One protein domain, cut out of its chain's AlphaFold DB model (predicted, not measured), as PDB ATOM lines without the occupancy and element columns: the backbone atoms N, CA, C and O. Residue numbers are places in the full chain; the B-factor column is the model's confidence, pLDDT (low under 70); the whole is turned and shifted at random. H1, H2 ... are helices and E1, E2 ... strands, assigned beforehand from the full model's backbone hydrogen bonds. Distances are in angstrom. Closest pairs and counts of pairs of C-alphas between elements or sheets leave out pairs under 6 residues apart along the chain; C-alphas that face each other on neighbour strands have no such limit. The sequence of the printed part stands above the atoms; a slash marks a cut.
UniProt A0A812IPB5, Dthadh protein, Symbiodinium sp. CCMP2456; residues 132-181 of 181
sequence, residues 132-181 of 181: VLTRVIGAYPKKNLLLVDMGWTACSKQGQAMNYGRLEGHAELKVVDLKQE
ATOM      1  N   VAL A 132     181.153 103.621 122.955       96.75
ATOM      2  CA  VAL A 132     182.461 103.603 122.289       96.75
ATOM      3  C   VAL A 132     182.270 104.179 120.893       96.75
ATOM      4  O   VAL A 132     181.550 103.610 120.075       96.75
ATOM      5  N   LEU A 133     182.875 105.336 120.628       97.81
ATOM      6  CA  LEU A 133     182.850 105.933 119.296       97.81
ATOM      7  C   LEU A 133     183.845 105.209 118.391       97.81
ATOM      8  O   LEU A 133     185.004 105.039 118.757       97.81
ATOM      9  N   THR A 134     183.395 104.843 117.195       97.56
ATOM     10  CA  THR A 134     184.213 104.184 116.175       97.56
ATOM     11  C   THR A 134     183.869 104.715 114.786       97.56
ATOM     12  O   THR A 134     182.801 105.295 114.573       97.56
ATOM     13  N   ARG A 135     184.784 104.559 113.833       98.31
ATOM     14  CA  ARG A 135     184.641 104.963 112.435       98.31
ATOM     15  C   ARG A 135     184.651 103.744 111.540       98.31
ATOM     16  O   ARG A 135     185.469 102.847 111.706       98.31
ATOM     17  N   VAL A 136     183.813 103.774 110.511       98.19
ATOM     18  CA  VAL A 136     183.958 102.856 109.380       98.19
ATOM     19  C   VAL A 136     185.237 103.216 108.625       98.19
ATOM     20  O   VAL A 136     185.352 104.309 108.074       98.19
ATOM     21  N   ILE A 137     186.183 102.282 108.585       98.44
ATOM     22  CA  ILE A 137     187.479 102.415 107.899       98.44
ATOM     23  C   ILE A 137     187.589 101.515 106.663       98.44
ATOM     24  O   ILE A 137     188.548 101.612 105.899       98.44
ATOM     25  N   GLY A 138     186.601 100.648 106.427       98.38
ATOM     26  CA  GLY A 138     186.541  99.820 105.230       98.38
ATOM     27  C   GLY A 138     185.150  99.261 104.966       98.38
ATOM     28  O   GLY A 138     184.375  99.012 105.887       98.38
ATOM     29  N   ALA A 139     184.846  99.026 103.691       98.31
ATOM     30  CA  ALA A 139     183.624  98.362 103.254       98.31
ATOM     31  C   ALA A 139     183.973  97.195 102.326       98.31
ATOM     32  O   ALA A 139     184.740  97.344 101.373       98.31
ATOM     33  N   TYR A 140     183.378  96.031 102.585       97.88
ATOM     34  CA  TYR A 140     183.617  94.799 101.836       97.88
ATOM     35  C   TYR A 140     182.289  94.222 101.315       97.88
ATOM     36  O   TYR A 140     181.794  93.235 101.865       97.88
ATOM     37  N   PRO A 141     181.712  94.775 100.225       97.38
ATOM     38  CA  PRO A 141     180.379  94.394  99.744       97.38
ATOM     39  C   PRO A 141     180.230  92.903  99.430       97.38
ATOM     40  O   PRO A 141     179.224  92.294  99.774       97.38
ATOM     41  N   LYS A 142     181.267  92.271  98.862       98.19
ATOM     42  CA  LYS A 142     181.264  90.826  98.558       98.19
ATOM     43  C   LYS A 142     181.105  89.935  99.796       98.19
ATOM     44  O   LYS A 142     180.695  88.791  99.658       98.19
ATOM     45  N   LYS A 143     181.477  90.436 100.978       97.25
ATOM     46  CA  LYS A 143     181.353  89.734 102.262       97.25
ATOM     47  C   LYS A 143     180.179  90.246 103.101       97.25
ATOM     48  O   LYS A 143     179.920  89.674 104.149       97.25
ATOM     49  N   ASN A 144     179.508  91.313 102.657       97.06
ATOM     50  CA  ASN A 144     178.530  92.064 103.440       97.06
ATOM     51  C   ASN A 144     179.077  92.509 104.813       97.06
ATOM     52  O   ASN A 144     178.440  92.304 105.841       97.06
ATOM     53  N   LEU A 145     180.297  93.066 104.829       97.94
ATOM     54  CA  LEU A 145     180.968  93.515 106.054       97.94
ATOM     55  C   LEU A 145     181.389  94.979 105.967       97.94
ATOM     56  O   LEU A 145     181.889  95.441 104.937       97.94
ATOM     57  N   LEU A 146     181.264  95.658 107.101       98.19
ATOM     58  CA  LEU A 146     181.950  96.905 107.408       98.19
ATOM     59  C   LEU A 146     183.129  96.585 108.329       98.19
ATOM     60  O   LEU A 146     183.038  95.691 109.169       98.19
ATOM     61  N   LEU A 147     184.233  97.303 108.153       97.94
ATOM     62  CA  LEU A 147     185.358  97.302 109.079       97.94
ATOM     63  C   LEU A 147     185.356  98.624 109.833       97.94
ATOM     64  O   LEU A 147     185.272  99.685 109.210       97.94
ATOM     65  N   VAL A 148     185.460  98.535 111.153       97.94
ATOM     66  CA  VAL A 148     185.504  99.679 112.062       97.94
ATOM     67  C   VAL A 148     186.830  99.701 112.821       97.94
ATOM     68  O   VAL A 148     187.465  98.658 112.944       97.94
ATOM     69  N   ASP A 149     187.253 100.870 113.299       97.56
ATOM     70  CA  ASP A 149     188.472 101.061 114.111       97.56
ATOM     71  C   ASP A 149     188.254 100.748 115.605       97.56
ATOM     72  O   ASP A 149     188.713 101.473 116.488       97.56
ATOM     73  N   MET A 150     187.497  99.686 115.884       96.56
ATOM     74  CA  MET A 150     187.192  99.227 117.233       96.56
ATOM     75  C   MET A 150     187.439  97.724 117.340       96.56
ATOM     76  O   MET A 150     186.668  96.903 116.837       96.56
ATOM     77  N   GLY A 151     188.486  97.380 118.079       96.19
ATOM     78  CA  GLY A 151     188.796  96.021 118.486       96.19
ATOM     79  C   GLY A 151     188.533  95.781 119.971       96.19
ATOM     80  O   GLY A 151     187.997  96.628 120.693       96.19
ATOM     81  N   TRP A 152     188.939  94.609 120.461       96.44
ATOM     82  CA  TRP A 152     188.750  94.244 121.867       96.44
ATOM     83  C   TRP A 152     189.570  95.111 122.833       96.44
ATOM     84  O   TRP A 152     189.280  95.097 124.028       96.44
ATOM     85  N   THR A 153     190.570  95.874 122.373       96.81
ATOM     86  CA  THR A 153     191.262  96.862 123.225       96.81
ATOM     87  C   THR A 153     190.352  98.031 123.600       96.81
ATOM     88  O   THR A 153     190.501  98.577 124.692       96.81
ATOM     89  N   ALA A 154     189.375  98.366 122.752       95.31
ATOM     90  CA  ALA A 154     188.417  99.440 122.992       95.31
ATOM     91  C   ALA A 154     187.157  98.973 123.746       95.31
ATOM     92  O   ALA A 154     186.634  99.720 124.571       95.31
ATOM     93  N   CYS A 155     186.661  97.756 123.486       93.38
ATOM     94  CA  CYS A 155     185.374  97.275 124.021       93.38
ATOM     95  C   CYS A 155     185.446  95.987 124.862       93.38
ATOM     96  O   CYS A 155     184.415  95.488 125.312       93.38
ATOM     97  N   SER A 156     186.647  95.467 125.141       95.56
ATOM     98  CA  SER A 156     186.890  94.160 125.775       95.56
ATOM     99  C   SER A 156     186.436  92.958 124.923       95.56
ATOM    100  O   SER A 156     186.077  93.086 123.757       95.56
ATOM    101  N   LYS A 157     186.496  91.749 125.501       94.12
ATOM    102  CA  LYS A 157     185.951  90.511 124.904       94.12
ATOM    103  C   LYS A 157     184.644  90.050 125.561       94.12
ATOM    104  O   LYS A 157     184.184  88.942 125.292       94.12
ATOM    105  N   GLN A 158     184.076  90.845 126.465       94.12
ATOM    106  CA  GLN A 158     182.840  90.485 127.157       94.12
ATOM    107  C   GLN A 158     181.629  90.586 126.226       94.12
ATOM    108  O   GLN A 158     181.612  91.374 125.286       94.12
ATOM    109  N   GLY A 159     180.595  89.785 126.492       89.94
ATOM    110  CA  GLY A 159     179.318  89.916 125.791       89.94
ATOM    111  C   GLY A 159     179.289  89.325 124.379       89.94
ATOM    112  O   GLY A 159     178.447  89.732 123.587       89.94
ATOM    113  N   GLN A 160     180.143  88.344 124.051       91.88
ATOM    114  CA  GLN A 160     180.113  87.660 122.744       91.88
ATOM    115  C   GLN A 160     178.714  87.120 122.390       91.88
ATOM    116  O   GLN A 160     178.275  87.257 121.251       91.88
ATOM    117  N   ALA A 161     177.986  86.561 123.366       89.75
ATOM    118  CA  ALA A 161     176.610  86.087 123.182       89.75
ATOM    119  C   ALA A 161     175.613  87.212 122.826       89.75
ATOM    120  O   ALA A 161     174.564  86.950 122.247       89.75
ATOM    121  N   MET A 162     175.966  88.463 123.132       89.94
ATOM    122  CA  MET A 162     175.210  89.679 122.821       89.94
ATOM    123  C   MET A 162     175.903  90.521 121.739       89.94
ATOM    124  O   MET A 162     175.735  91.735 121.698       89.94
ATOM    125  N   ASN A 163     176.710  89.897 120.873       93.88
ATOM    126  CA  ASN A 163     177.446  90.565 119.792       93.88
ATOM    127  C   ASN A 163     178.315  91.747 120.269       93.88
ATOM    128  O   ASN A 163     178.452  92.734 119.551       93.88
ATOM    129  N   TYR A 164     178.886  91.657 121.475       93.81
ATOM    130  CA  TYR A 164     179.739  92.689 122.088       93.81
ATOM    131  C   TYR A 164     179.057  94.056 122.291       93.81
ATOM    132  O   TYR A 164     179.736  95.056 122.515       93.81
ATOM    133  N   GLY A 165     177.723  94.109 122.229       92.88
ATOM    134  CA  GLY A 165     176.933  95.326 122.389       92.88
ATOM    135  C   GLY A 165     175.998  95.577 121.208       92.88
ATOM    136  O   GLY A 165     175.622  94.664 120.473       92.88
ATOM    137  N   ARG A 166     175.604  96.841 121.030       93.00
ATOM    138  CA  ARG A 166     174.708  97.284 119.954       93.00
ATOM    139  C   ARG A 166     175.284  98.479 119.206       93.00
ATOM    140  O   ARG A 166     176.040  99.260 119.780       93.00
ATOM    141  N   LEU A 167     174.884  98.635 117.947       95.12
ATOM    142  CA  LEU A 167     175.128  99.853 117.183       95.12
ATOM    143  C   LEU A 167     173.891 100.748 117.306       95.12
ATOM    144  O   LEU A 167     172.805 100.392 116.850       95.12
ATOM    145  N   GLU A 168     174.050 101.885 117.977       93.69
ATOM    146  CA  GLU A 168     172.957 102.821 118.255       93.69
ATOM    147  C   GLU A 168     172.304 103.317 116.957       93.69
ATOM    148  O   GLU A 168     172.991 103.752 116.035       93.69
ATOM    149  N   GLY A 169     170.974 103.202 116.871       94.31
ATOM    150  CA  GLY A 169     170.200 103.543 115.671       94.31
ATOM    151  C   GLY A 169     170.263 102.523 114.524       94.31
ATOM    152  O   GLY A 169     169.596 102.731 113.515       94.31
ATOM    153  N   HIS A 170     171.011 101.425 114.676       96.00
ATOM    154  CA  HIS A 170     171.289 100.456 113.611       96.00
ATOM    155  C   HIS A 170     171.063  99.006 114.065       96.00
ATOM    156  O   HIS A 170     172.004  98.219 114.194       96.00
ATOM    157  N   ALA A 171     169.804  98.633 114.306       93.56
ATOM    158  CA  ALA A 171     169.425  97.286 114.756       93.56
ATOM    159  C   ALA A 171     169.735  96.176 113.726       93.56
ATOM    160  O   ALA A 171     169.812  94.999 114.071       93.56
ATOM    161  N   GLU A 172     169.917  96.544 112.459       95.38
ATOM    162  CA  GLU A 172     170.326  95.661 111.370       95.38
ATOM    163  C   GLU A 172     171.815  95.276 111.415       95.38
ATOM    164  O   GLU A 172     172.228  94.334 110.732       95.38
ATOM    165  N   LEU A 173     172.624  95.989 112.205       96.81
ATOM    166  CA  LEU A 173     174.065  95.780 112.318       96.81
ATOM    167  C   LEU A 173     174.426  95.033 113.607       96.81
ATOM    168  O   LEU A 173     173.796  95.183 114.651       96.81
ATOM    169  N   LYS A 174     175.501  94.244 113.543       96.06
ATOM    170  CA  LYS A 174     176.084  93.561 114.705       96.06
ATOM    171  C   LYS A 174     177.584  93.369 114.539       96.06
ATOM    172  O   LYS A 174     178.068  93.202 113.417       96.06
ATOM    173  N   VAL A 175     178.310  93.318 115.653       95.69
ATOM    174  CA  VAL A 175     179.730  92.954 115.653       95.69
ATOM    175  C   VAL A 175     179.847  91.435 115.546       95.69
ATOM    176  O   VAL A 175     179.380  90.701 116.414       95.69
ATOM    177  N   VAL A 176     180.448  90.953 114.456       94.19
ATOM    178  CA  VAL A 176     180.579  89.508 114.173       94.19
ATOM    179  C   VAL A 176     181.942  88.927 114.543       94.19
ATOM    180  O   VAL A 176     182.056  87.720 114.740       94.19
ATOM    181  N   ASP A 177     182.978  89.760 114.629       93.44
ATOM    182  CA  ASP A 177     184.343  89.370 114.985       93.44
ATOM    183  C   ASP A 177     185.065  90.584 115.580       93.44
ATOM    184  O   ASP A 177     184.800  91.718 115.181       93.44
ATOM    185  N   LEU A 178     185.983  90.336 116.515       94.56
ATOM    186  CA  LEU A 178     186.841  91.350 117.120       94.56
ATOM    187  C   LEU A 178     188.298  90.915 117.023       94.56
ATOM    188  O   LEU A 178     188.694  89.856 117.524       94.56
ATOM    189  N   LYS A 179     189.115  91.768 116.408       95.38
ATOM    190  CA  LYS A 179     190.575  91.708 116.519       95.38
ATOM    191  C   LYS A 179     191.037  92.732 117.547       95.38
ATOM    192  O   LYS A 179     190.223  93.243 118.308       95.38
ATOM    193  N   GLN A 180     192.349  92.893 117.674       97.00
ATOM    194  CA  GLN A 180     192.917  93.778 118.684       97.00
ATOM    195  C   GLN A 180     192.443  95.220 118.503       97.00
ATOM    196  O   GLN A 180     191.968  95.786 119.476       97.00
ATOM    197  N   GLU A 181     192.480  95.725 117.272       94.31
ATOM    198  CA  GLU A 181     192.042  97.064 116.857       94.31
ATOM    199  C   GLU A 181     190.970  96.965 115.766       94.31
ATOM    200  O   GLU A 181     191.006  95.953 115.016       94.31
TER     201      GLU A 181
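This is residues 132 to 181 of the 181 residues of the protein "Dthadh protein" of Symbiodinium sp. CCMP2456 (UniProt A0A812IPB5). With little regular structure, this is a small hairpin of two strands, E1 and E2, at one end, a very short helix H1 toward the other, and a long winding stretch, residues 156 to 181. The 50 printed residues hold E1, E2 and H1 in that order; the sheet, E1 - E2, is antiparallel. The class is mixed, with 13 residues in named elements. The whole is compact, radius of gyration of the C-alphas 10.6 A, spanning 28 by 22 by 18 A.

Find C-alpha 136 at (183.958, 102.856, 109.380); from there E1, residues 136 to 140, runs 11.0 A. E2, residues 145 to 148, runs 9.7 A. H1, residues 152 to 155, ends at (185.374, 97.275, 124.021).

Look at N 137 and O 147, 2.8 A apart, within hydrogen-bond range across hairpin E1 and E2. E1 and H1 are apart. H1 is too short for an O i to N i+4 pair.

C-alphas 142 and 158 are farthest apart, 28.6 A. The printed part has no cut; both links are tight. No printed residue is under 70 in pLDDT.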